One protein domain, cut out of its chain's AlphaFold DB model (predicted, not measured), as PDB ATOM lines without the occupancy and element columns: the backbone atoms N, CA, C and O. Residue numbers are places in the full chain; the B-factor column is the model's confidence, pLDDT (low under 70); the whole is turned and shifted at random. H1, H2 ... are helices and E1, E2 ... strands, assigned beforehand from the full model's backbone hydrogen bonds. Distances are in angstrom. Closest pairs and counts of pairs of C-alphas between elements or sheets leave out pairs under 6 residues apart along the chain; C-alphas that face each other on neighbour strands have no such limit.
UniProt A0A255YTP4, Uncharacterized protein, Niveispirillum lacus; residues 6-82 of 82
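This is residues 6 to 82 of the 82 residues of an uncharacterized protein of Niveispirillum lacus (UniProt A0A255YTP4). A small antiparallel sheet of three strands has three helices on one face and no named helix on the other: H1 crosses over the strands, H2 runs along E1, and H3, beside the strands and over none of them, packs on both of the other helices, side by side with H2 and running the opposite way. The long link from H2 to E1, residues 32 to 44, passes by the E1 edge, where residues 40 to 41 pair antiparallel with residues 46 to 47 of E1. The printed part has 77 residues, with the order H1, H2, E1, E2, E3, H3 and the sheet order E1, E2, E3; its class is mixed, helices and strands. It is compact, with a radius of gyration of the C-alphas of 11.2 A, and rounded, spanning 32 by 26 by 21 A.

H1 is residues 6 to 15, 14.3 A long, beginning at C-alpha 6 (249.766, 211.864, 174.813). H2 is residues 21 to 31, 15.4 A. The strands are E1, residues 45 to 50, 15.2 A, starting at C-alpha 45 (252.544, 225.918, 174.740); E2, residues 53 to 58, 16.4 A; and E3, residues 67 to 70, 9.5 A. H3, residues 71 to 81, 15.8 A, ends at C-alpha 81 (251.005, 215.157, 188.363).

E1, E2 and E3 form a meander, each strand the antiparallel neighbour of the one before. E1 and E2 are a hairpin, with N 46 and O 57 2.8 A apart, within hydrogen-bond range. E2 and E3 are a hairpin too, with N 54 and O 69 at 2.9 A. The three helices are on the same face, giving two layers, helices on one face of a sheet. H1, at a height over the sheet of 9.6 A, runs across the strands, at 65 degrees to E2 on the local plane; it lies over E2, and only just over E1 and E3, with 3 C-alphas on each. H2, at a height of 10.5 A, lies over E1 and runs along it, at 7 degrees on the local plane. H3, at 7.9 A, lies over none of the strands. H3 touches H2, the closest C-alphas being those of Leu 31 and Ala 71, 6.1 A apart, at a shallow tilt of 18 degrees, opposite ways. H3 touches H1, with the C-alphas of Leu 9 and Ala 74 closest at 6.9 A, at a steep tilt of 38 degrees, the same way. H1 and H2 are apart. Every O i to N i+4 pair is within hydrogen-bond range in H1 and H2; in H3, 5 of 7 are.

The two C-alphas farthest apart are those of Gly 34 and Asp 63, 32.1 A. The printed part has no cut, and the link from H2 to E1 is long, with 13 residues. The mean pLDDT of the printed part is 94.0; residue 82, the chain's last, is under 70.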
ATOM      1  N   LYS A   6     249.120 212.212 173.544       95.12
ATOM      2  CA  LYS A   6     249.766 211.864 174.813       95.12
ATOM      3  C   LYS A   6     251.156 212.499 174.982       95.12
ATOM      4  O   LYS A   6     251.471 212.926 176.081       95.12
ATOM      5  N   GLU A   7     251.973 212.531 173.932       94.56
ATOM      6  CA  GLU A   7     253.331 213.089 173.986       94.56
ATOM      7  C   GLU A   7     253.286 214.603 174.208       94.56
ATOM      8  O   GLU A   7     254.020 215.113 175.044       94.56
ATOM      9  N   TRP A   8     252.366 215.300 173.533       95.44
ATOM     10  CA  TRP A   8     252.134 216.733 173.751       95.44
ATOM     11  C   TRP A   8     251.660 217.029 175.168       95.44
ATOM     12  O   TRP A   8     252.121 217.983 175.784       95.44
ATOM     13  N   LEU A   9     250.743 216.207 175.687       96.75
ATOM     14  CA  LEU A   9     250.263 216.341 177.057       96.75
ATOM     15  C   LEU A   9     251.403 216.150 178.063       96.75
ATOM     16  O   LEU A   9     251.539 216.960 178.972       96.75
ATOM     17  N   ASP A  10     252.200 215.090 177.909       95.81
ATOM     18  CA  ASP A  10     253.306 214.795 178.823       95.81
ATOM     19  C   ASP A  10     254.369 215.916 178.786       95.81
ATOM     20  O   ASP A  10     254.834 216.337 179.845       95.81
ATOM     21  N   ASP A  11     254.700 216.441 177.599       95.38
ATOM     22  CA  ASP A  11     255.667 217.536 177.454       95.38
ATOM     23  C   ASP A  11     255.143 218.847 178.060       95.38
ATOM     24  O   ASP A  11     255.801 219.432 178.917       95.38
ATOM     25  N   TRP A  12     253.913 219.255 177.728       96.38
ATOM     26  CA  TRP A  12     253.290 220.450 178.310       96.38
ATOM     27  C   TRP A  12     253.213 220.387 179.843       96.38
ATOM     28  O   TRP A  12     253.526 221.365 180.530       96.38
ATOM     29  N   LEU A  13     252.844 219.227 180.400       96.31
ATOM     30  CA  LEU A  13     252.805 219.029 181.851       96.31
ATOM     31  C   LEU A  13     254.184 219.229 182.491       96.31
ATOM     32  O   LEU A  13     254.279 219.785 183.585       96.31
ATOM     33  N   GLN A  14     255.247 218.794 181.817       95.12
ATOM     34  CA  GLN A  14     256.613 218.912 182.309       95.12
ATOM     35  C   GLN A  14     257.183 220.330 182.157       95.12
ATOM     36  O   GLN A  14     257.931 220.772 183.031       95.12
ATOM     37  N   THR A  15     256.868 221.036 181.069       93.88
ATOM     38  CA  THR A  15     257.515 222.316 180.736       93.88
ATOM     39  C   THR A  15     256.780 223.532 181.283       93.88
ATOM     40  O   THR A  15     257.428 224.516 181.648       93.88
ATOM     41  N   ASP A  16     255.449 223.468 181.355       94.62
ATOM     42  CA  ASP A  16     254.614 224.644 181.626       94.62
ATOM     43  C   ASP A  16     253.771 224.497 182.895       94.62
ATOM     44  O   ASP A  16     253.512 225.496 183.563       94.62
ATOM     45  N   MET A  17     253.375 223.272 183.258       95.00
ATOM     46  CA  MET A  17     252.514 223.018 184.427       95.00
ATOM     47  C   MET A  17     253.255 222.411 185.626       95.00
ATOM     48  O   MET A  17     252.647 222.149 186.666       95.00
ATOM     49  N   SER A  18     254.561 222.168 185.510       91.56
ATOM     50  CA  SER A  18     255.350 221.547 186.576       91.56
ATOM     51  C   SER A  18     255.354 222.423 187.833       91.56
ATOM     52  O   SER A  18     255.871 223.538 187.835       91.56
ATOM     53  N   GLY A  19     254.752 221.916 188.912       89.94
ATOM     54  CA  GLY A  19     254.599 222.637 190.180       89.94
ATOM     55  C   GLY A  19     253.435 223.637 190.229       89.94
ATOM     56  O   GLY A  19     253.173 224.194 191.293       89.94
ATOM     57  N   ASP A  20     252.699 223.833 189.133       94.00
ATOM     58  CA  ASP A  20     251.539 224.726 189.061       94.00
ATOM     59  C   ASP A  20     250.243 223.992 189.440       94.00
ATOM     60  O   ASP A  20     249.388 223.667 188.614       94.00
ATOM     61  N   GLN A  21     250.115 223.688 190.731       94.25
ATOM     62  CA  GLN A  21     248.980 222.915 191.247       94.25
ATOM     63  C   GLN A  21     247.632 223.624 191.062       94.25
ATOM     64  O   GLN A  21     246.618 222.951 190.870       94.25
ATOM     65  N   GLU A  22     247.613 224.960 191.112       94.44
ATOM     66  CA  GLU A  22     246.404 225.761 190.903       94.44
ATOM     67  C   GLU A  22     245.943 225.669 189.447       94.44
ATOM     68  O   GLU A  22     244.810 225.263 189.191       94.44
ATOM     69  N   GLY A  23     246.846 225.894 188.486       94.81
ATOM     70  CA  GLY A  23     246.512 225.740 187.073       94.81
ATOM     71  C   GLY A  23     246.058 224.323 186.720       94.81
ATOM     72  O   GLY A  23     245.082 224.151 185.992       94.81
ATOM     73  N   ILE A  24     246.706 223.295 187.276       96.38
ATOM     74  CA  ILE A  24     246.273 221.901 187.102       96.38
ATOM     75  C   ILE A  24     244.838 221.707 187.617       96.38
ATOM     76  O   ILE A  24     244.028 221.066 186.942       96.38
ATOM     77  N   ALA A  25     244.504 222.259 188.787       96.38
ATOM     78  CA  ALA A  25     243.163 222.155 189.358       96.38
ATOM     79  C   ALA A  25     242.106 222.849 188.485       96.38
ATOM     80  O   ALA A  25     241.043 222.268 188.254       96.38
ATOM     81  N   ASP A  26     242.414 224.026 187.943       96.62
ATOM     82  CA  ASP A  26     241.508 224.770 187.066       96.62
ATOM     83  C   ASP A  26     241.246 224.034 185.745       96.62
ATOM     84  O   ASP A  26     240.097 223.904 185.310       96.62
ATOM     85  N   PHE A  27     242.290 223.473 185.120       96.94
ATOM     86  CA  PHE A  27     242.136 222.663 183.908       96.94
ATOM     87  C   PHE A  27     241.329 221.383 184.164       96.94
ATOM     88  O   PHE A  27     240.488 221.017 183.339       96.94
ATOM     89  N   ILE A  28     241.516 220.722 185.313       96.81
ATOM     90  CA  ILE A  28     240.670 219.585 185.712       96.81
ATOM     91  C   ILE A  28     239.213 220.035 185.866       96.81
ATOM     92  O   ILE A  28     238.318 219.380 185.328       96.81
ATOM     93  N   ALA A  29     238.963 221.146 186.565       96.31
ATOM     94  CA  ALA A  29     237.613 221.660 186.774       96.31
ATOM     95  C   ALA A  29     236.907 221.920 185.435       96.31
ATOM     96  O   ALA A  29     235.818 221.383 185.214       96.31
ATOM     97  N   GLY A  30     237.563 222.624 184.507       96.56
ATOM     98  CA  GLY A  30     237.034 222.878 183.166       96.56
ATOM     99  C   GLY A  30     236.725 221.597 182.380       96.56
ATOM    100  O   GLY A  30     235.643 221.466 181.811       96.56
ATOM    101  N   LEU A  31     237.617 220.601 182.412       96.56
ATOM    102  CA  LEU A  31     237.414 219.313 181.725       96.56
ATOM    103  C   LEU A  31     236.284 218.460 182.321       96.56
ATOM    104  O   LEU A  31     235.740 217.594 181.638       96.56
ATOM    105  N   THR A  32     235.926 218.687 183.585       95.56
ATOM    106  CA  THR A  32     234.813 217.993 184.260       95.56
ATOM    107  C   THR A  32     233.469 218.724 184.155       95.56
ATOM    108  O   THR A  32     232.507 218.333 184.814       95.56
ATOM    109  N   GLY A  33     233.375 219.759 183.311       92.50
ATOM    110  CA  GLY A  33     232.153 220.548 183.116       92.50
ATOM    111  C   GLY A  33     231.972 221.689 184.121       92.50
ATOM    112  O   GLY A  33     230.889 222.266 184.204       92.50
ATOM    113  N   GLY A  34     233.013 222.006 184.893       92.81
ATOM    114  CA  GLY A  34     233.084 223.219 185.698       92.81
ATOM    115  C   GLY A  34     233.419 224.461 184.859       92.81
ATOM    116  O   GLY A  34     233.423 224.407 183.627       92.81
ATOM    117  N   PRO A  35     233.704 225.598 185.516       92.94
ATOM    118  CA  PRO A  35     234.171 226.798 184.833       92.94
ATOM    119  C   PRO A  35     235.409 226.500 183.980       92.94
ATOM    120  O   PRO A  35     236.371 225.899 184.453       92.94
ATOM    121  N   CYS A  36     235.372 226.916 182.716       90.31
ATOM    122  CA  CYS A  36     236.525 226.824 181.833       90.31
ATOM    123  C   CYS A  36     237.583 227.846 182.281       90.31
ATOM    124  O   CYS A  36     237.233 229.027 182.385       90.31
ATOM    125  N   PRO A  37     238.849 227.446 182.512       92.25
ATOM    126  CA  PRO A  37     239.913 228.412 182.745       92.25
ATOM    127  C   PRO A  37     240.108 229.313 181.525       92.25
ATOM    128  O   PRO A  37     239.786 228.939 180.391       92.25
ATOM    129  N   GLU A  38     240.677 230.494 181.754       93.88
ATOM    130  CA  GLU A  38     241.180 231.318 180.661       93.88
ATOM    131  C   GLU A  38     242.293 230.579 179.900       93.88
ATOM    132  O   GLU A  38     242.993 229.721 180.446       93.88
ATOM    133  N   ARG A  39     242.470 230.925 178.618       95.69
ATOM    134  CA  ARG A  39     243.596 230.424 177.822       95.69
ATOM    135  C   ARG A  39     244.896 230.779 178.536       95.69
ATOM    136  O   ARG A  39     245.185 231.953 178.755       95.69
ATOM    137  N   ARG A  40     245.708 229.768 178.825       95.62
ATOM    138  CA  ARG A  40     246.986 229.936 179.512       95.62
ATOM    139  C   ARG A  40     248.123 229.843 178.510       95.62
ATOM    140  O   ARG A  40     248.158 228.913 177.712       95.62
ATOM    141  N   VAL A  41     249.043 230.801 178.542       94.88
ATOM    142  CA  VAL A  41     250.253 230.795 177.709       94.88
ATOM    143  C   VAL A  41     251.437 230.466 178.613       94.88
ATOM    144  O   VAL A  41     251.737 231.226 179.531       94.88
ATOM    145  N   GLY A  42     252.032 229.296 178.400       92.81
ATOM    146  CA  GLY A  42     253.216 228.802 179.093       92.81
ATOM    147  C   GLY A  42     254.513 229.146 178.359       92.81
ATOM    148  O   GLY A  42     254.560 230.093 177.574       92.81
ATOM    149  N   ASN A  43     255.574 228.381 178.627       93.00
ATOM    150  CA  ASN A  43     256.887 228.591 178.021       93.00
ATOM    151  C   ASN A  43     256.947 228.052 176.588       93.00
ATOM    152  O   ASN A  43     257.563 228.681 175.731       93.00
ATOM    153  N   LEU A  44     256.338 226.887 176.336       94.56
ATOM    154  CA  LEU A  44     256.349 226.237 175.018       94.56
ATOM    155  C   LEU A  44     254.961 226.114 174.390       94.56
ATOM    156  O   LEU A  44     254.860 226.007 173.163       94.56
ATOM    157  N   TYR A  45     253.902 226.156 175.202       95.94
ATOM    158  CA  TYR A  45     252.544 225.918 174.740       95.94
ATOM    159  C   TYR A  45     251.566 227.003 175.181       95.94
ATOM    160  O   TYR A  45     251.660 227.559 176.272       95.94
ATOM    161  N   ALA A  46     250.550 227.247 174.361       96.81
ATOM    162  CA  ALA A  46     249.297 227.827 174.811       96.81
ATOM    163  C   ALA A  46     248.251 226.717 174.970       96.81
ATOM    164  O   ALA A  46     248.082 225.883 174.082       96.81
ATOM    165  N   ALA A  47     247.550 226.714 176.098       97.75
ATOM    166  CA  ALA A  47     246.589 225.691 176.478       97.75
ATOM    167  C   ALA A  47     245.206 226.306 176.721       97.75
ATOM    168  O   ALA A  47     245.074 227.356 177.353       97.75
ATOM    169  N   SER A  48     244.159 225.647 176.229       97.69
ATOM    170  CA  SER A  48     242.767 226.053 176.452       97.69
ATOM    171  C   SER A  48     241.825 224.850 176.429       97.69
ATOM    172  O   SER A  48     242.147 223.816 175.845       97.69
ATOM    173  N   ILE A  49     240.659 224.958 177.068       97.38
ATOM    174  CA  ILE A  49     239.633 223.914 176.976       97.38
ATOM    175  C   ILE A  49     238.796 224.131 175.717       97.38
ATOM    176  O   ILE A  49     238.282 225.220 175.465       97.38
ATOM    177  N   ALA A  50     238.629 223.060 174.953       95.06
ATOM    178  CA  ALA A  50     237.676 222.941 173.864       95.06
ATOM    179  C   ALA A  50     236.548 221.975 174.261       95.06
ATOM    180  O   ALA A  50     236.659 221.232 175.236       95.06
ATOM    181  N   ALA A  51     235.468 221.940 173.475       89.81
ATOM    182  CA  ALA A  51     234.287 221.121 173.772       89.81
ATOM    183  C   ALA A  51     234.592 219.622 173.993       89.81
ATOM    184  O   ALA A  51     233.878 218.956 174.736       89.81
ATOM    185  N   GLU A  52     235.652 219.096 173.370       92.62
ATOM    186  CA  GLU A  52     236.007 217.671 173.410       92.62
ATOM    187  C   GLU A  52     237.288 217.365 174.215       92.62
ATOM    188  O   GLU A  52     237.686 216.201 174.345       92.62
ATOM    189  N   GLY A  53     237.948 218.380 174.784       97.06
ATOM    190  CA  GLY A  53     239.182 218.169 175.536       97.06
ATOM    191  C   GLY A  53     240.069 219.395 175.696       97.06
ATOM    192  O   GLY A  53     239.604 220.529 175.726       97.06
ATOM    193  N   LEU A  54     241.367 219.145 175.828       97.75
ATOM    194  CA  LEU A  54     242.396 220.160 176.019       97.75
ATOM    195  C   LEU A  54     243.077 220.444 174.678       97.75
ATOM    196  O   LEU A  54     243.659 219.543 174.079       97.75
ATOM    197  N   LEU A  55     243.009 221.685 174.210       97.56
ATOM    198  CA  LEU A  55     243.714 222.136 173.017       97.56
ATOM    199  C   LEU A  55     245.086 222.687 173.416       97.56
ATOM    200  O   LEU A  55     245.163 223.590 174.251       97.56
ATOM    201  N   LEU A  56     246.142 222.151 172.804       97.12
ATOM    202  CA  LEU A  56     247.525 222.587 172.975       97.12
ATOM    203  C   LEU A  56     248.056 223.167 171.665       97.12
ATOM    204  O   LEU A  56     247.988 222.531 170.615       97.12
ATOM    205  N   GLU A  57     248.610 224.366 171.732       95.81
ATOM    206  CA  GLU A  57     249.207 225.083 170.608       95.81
ATOM    207  C   GLU A  57     250.684 225.306 170.915       95.81
ATOM    208  O   GLU A  57     251.000 225.885 171.950       95.81
ATOM    209  N   ASN A  58     251.594 224.854 170.050       94.12
ATOM    210  CA  ASN A  58     253.012 225.175 170.207       94.12
ATOM    211  C   ASN A  58     253.228 226.642 169.809       94.12
ATOM    212  O   ASN A  58     252.845 227.038 168.712       94.12
ATOM    213  N   ILE A  59     253.822 227.443 170.693       93.31
ATOM    214  CA  ILE A  59     254.033 228.885 170.449       93.31
ATOM    215  C   ILE A  59     255.444 229.213 169.945       93.31
ATOM    216  O   ILE A  59     255.747 230.370 169.674       93.31
ATOM    217  N   MET A  60     256.314 228.208 169.849       91.25
ATOM    218  CA  MET A  60     257.696 228.347 169.385       91.25
ATOM    219  C   MET A  60     257.861 227.973 167.909       91.25
ATOM    220  O   MET A  60     258.861 228.338 167.292       91.25
ATOM    221  N   GLN A  61     256.918 227.211 167.350       86.06
ATOM    222  CA  GLN A  61     256.954 226.717 165.976       86.06
ATOM    223  C   GLN A  61     255.642 227.057 165.262       86.06
ATOM    224  O   GLN A  61     254.671 226.313 165.361       86.06
ATOM    225  N   ASP A  62     255.648 228.155 164.502       75.75
ATOM    226  CA  ASP A  62     254.456 228.724 163.847       75.75
ATOM    227  C   ASP A  62     253.727 227.757 162.891       75.75
ATOM    228  O   ASP A  62     252.523 227.883 162.673       75.75
ATOM    229  N   ASP A  63     254.432 226.769 162.334       85.00
ATOM    230  CA  ASP A  63     253.873 225.824 161.357       85.00
ATOM    231  C   ASP A  63     253.281 224.551 161.991       85.00
ATOM    232  O   ASP A  63     252.803 223.660 161.278       85.00
ATOM    233  N   TRP A  64     253.345 224.403 163.318       88.06
ATOM    234  CA  TRP A  64     252.820 223.212 163.985       88.06
ATOM    235  C   TRP A  64     251.321 223.352 164.252       88.06
ATOM    236  O   TRP A  64     250.897 224.294 164.923       88.06
ATOM    237  N   PRO A  65     250.488 222.413 163.763       91.25
ATOM    238  CA  PRO A  65     249.061 222.487 164.006       91.25
ATOM    239  C   PRO A  65     248.760 222.284 165.500       91.25
ATOM    240  O   PRO A  65     249.439 221.485 166.155       91.25
ATOM    241  N   PRO A  66     247.710 222.935 166.029       93.38
ATOM    242  CA  PRO A  66     247.215 222.662 167.369       93.38
ATOM    243  C   PRO A  66     246.851 221.185 167.542       93.38
ATOM    244  O   PRO A  66     246.311 220.551 166.629       93.38
ATOM    245  N   VAL A  67     247.083 220.651 168.736       95.75
ATOM    246  CA  VAL A  67     246.742 219.274 169.093       95.75
ATOM    247  C   VAL A  67     245.616 219.266 170.110       95.75
ATOM    248  O   VAL A  67     245.733 219.808 171.206       95.75
ATOM    249  N   LEU A  68     244.517 218.607 169.746       96.88
ATOM    250  CA  LEU A  68     243.421 218.323 170.660       96.88
ATOM    251  C   LEU A  68     243.707 217.021 171.413       96.88
ATOM    252  O   LEU A  68     243.707 215.930 170.838       96.88
ATOM    253  N   VAL A  69     243.928 217.141 172.715       97.69
ATOM    254  CA  VAL A  69     244.045 216.023 173.646       97.69
ATOM    255  C   VAL A  69     242.646 215.684 174.170       97.69
ATOM    256  O   VAL A  69     242.024 216.533 174.811       97.69
ATOM    257  N   PRO A  70     242.131 214.458 173.951       97.62
ATOM    258  CA  PRO A  70     240.802 214.077 174.425       97.62
ATOM    259  C   PRO A  70     240.648 214.273 175.936       97.62
ATOM    260  O   PRO A  70     241.569 213.958 176.694       97.62
ATOM    261  N   ALA A  71     239.472 214.723 176.387       97.19
ATOM    262  CA  ALA A  71     239.230 215.045 177.797       97.19
ATOM    263  C   ALA A  71     239.625 213.914 178.765       97.19
ATOM    264  O   ALA A  71     240.284 214.158 179.772       97.19
ATOM    265  N   SER A  72     239.301 212.659 178.438       97.00
ATOM    266  CA  SER A  72     239.663 211.494 179.259       97.00
ATOM    267  C   SER A  72     241.179 211.303 179.402       97.00
ATOM    268  O   SER A  72     241.665 210.927 180.473       97.00
ATOM    269  N   MET A  73     241.940 211.598 178.345       97.75
ATOM    270  CA  MET A  73     243.400 211.531 178.342       97.75
ATOM    271  C   MET A  73     244.003 212.690 179.136       97.75
ATOM    272  O   MET A  73     244.853 212.450 179.994       97.75
ATOM    273  N   ALA A  74     243.525 213.915 178.898       97.44
ATOM    274  CA  ALA A  74     243.966 215.110 179.610       97.44
ATOM    275  C   ALA A  74     243.728 214.980 181.125       97.44
ATOM    276  O   ALA A  74     244.656 215.171 181.907       97.44
ATOM    277  N   LEU A  75     242.531 214.541 181.537       97.31
ATOM    278  CA  LEU A  75     242.199 214.270 182.940       97.31
ATOM    279  C   LEU A  75     243.131 213.224 183.558       97.31
ATOM    280  O   LEU A  75     243.653 213.430 184.652       97.31
ATOM    281  N   THR A  76     243.384 212.120 182.847       97.00
ATOM    282  CA  THR A  76     244.299 211.072 183.324       97.00
ATOM    283  C   THR A  76     245.718 211.608 183.529       97.00
ATOM    284  O   THR A  76     246.370 211.223 184.497       97.00
ATOM    285  N   GLY A  77     246.212 212.473 182.637       95.94
ATOM    286  CA  GLY A  77     247.527 213.104 182.773       95.94
ATOM    287  C   GLY A  77     247.585 214.079 183.946       95.94
ATOM    288  O   GLY A  77     248.410 213.909 184.837       95.94
ATOM    289  N   LEU A  78     246.657 215.037 183.999       95.56
ATOM    290  CA  LEU A  78     246.595 216.074 185.036       95.56
ATOM    291  C   LEU A  78     246.476 215.486 186.452       95.56
ATOM    292  O   LEU A  78     247.146 215.942 187.375       95.56
ATOM    293  N   MET A  79     245.684 214.423 186.630       94.31
ATOM    294  CA  MET A  79     245.528 213.760 187.932       94.31
ATOM    295  C   MET A  79     246.780 213.006 188.406       94.31
ATOM    296  O   MET A  79     246.892 212.735 189.597       94.31
ATOM    297  N   ARG A  80     247.708 212.643 187.509       91.00
ATOM    298  CA  ARG A  80     248.957 211.942 187.872       91.00
ATOM    299  C   ARG A  80     250.047 212.873 188.390       91.00
ATOM    300  O   ARG A  80     250.960 212.395 189.050       91.00
ATOM    301  N   VAL A  81     249.981 214.153 188.029       83.38
ATOM    302  CA  VAL A  81     251.005 215.157 188.363       83.38
ATOM    303  C   VAL A  81     250.664 215.906 189.660       83.38
ATOM    304  O   VAL A  81     251.511 216.614 190.198       83.38
ATOM    305  N   ARG A  82     249.440 215.736 190.178       64.19
ATOM    306  CA  ARG A  82     248.991 216.325 191.443       64.19
ATOM    307  C   ARG A  82     249.687 215.725 192.666       64.19
ATOM    308  O   ARG A  82     249.818 214.484 192.721       64.19
TER     309      ARG A  82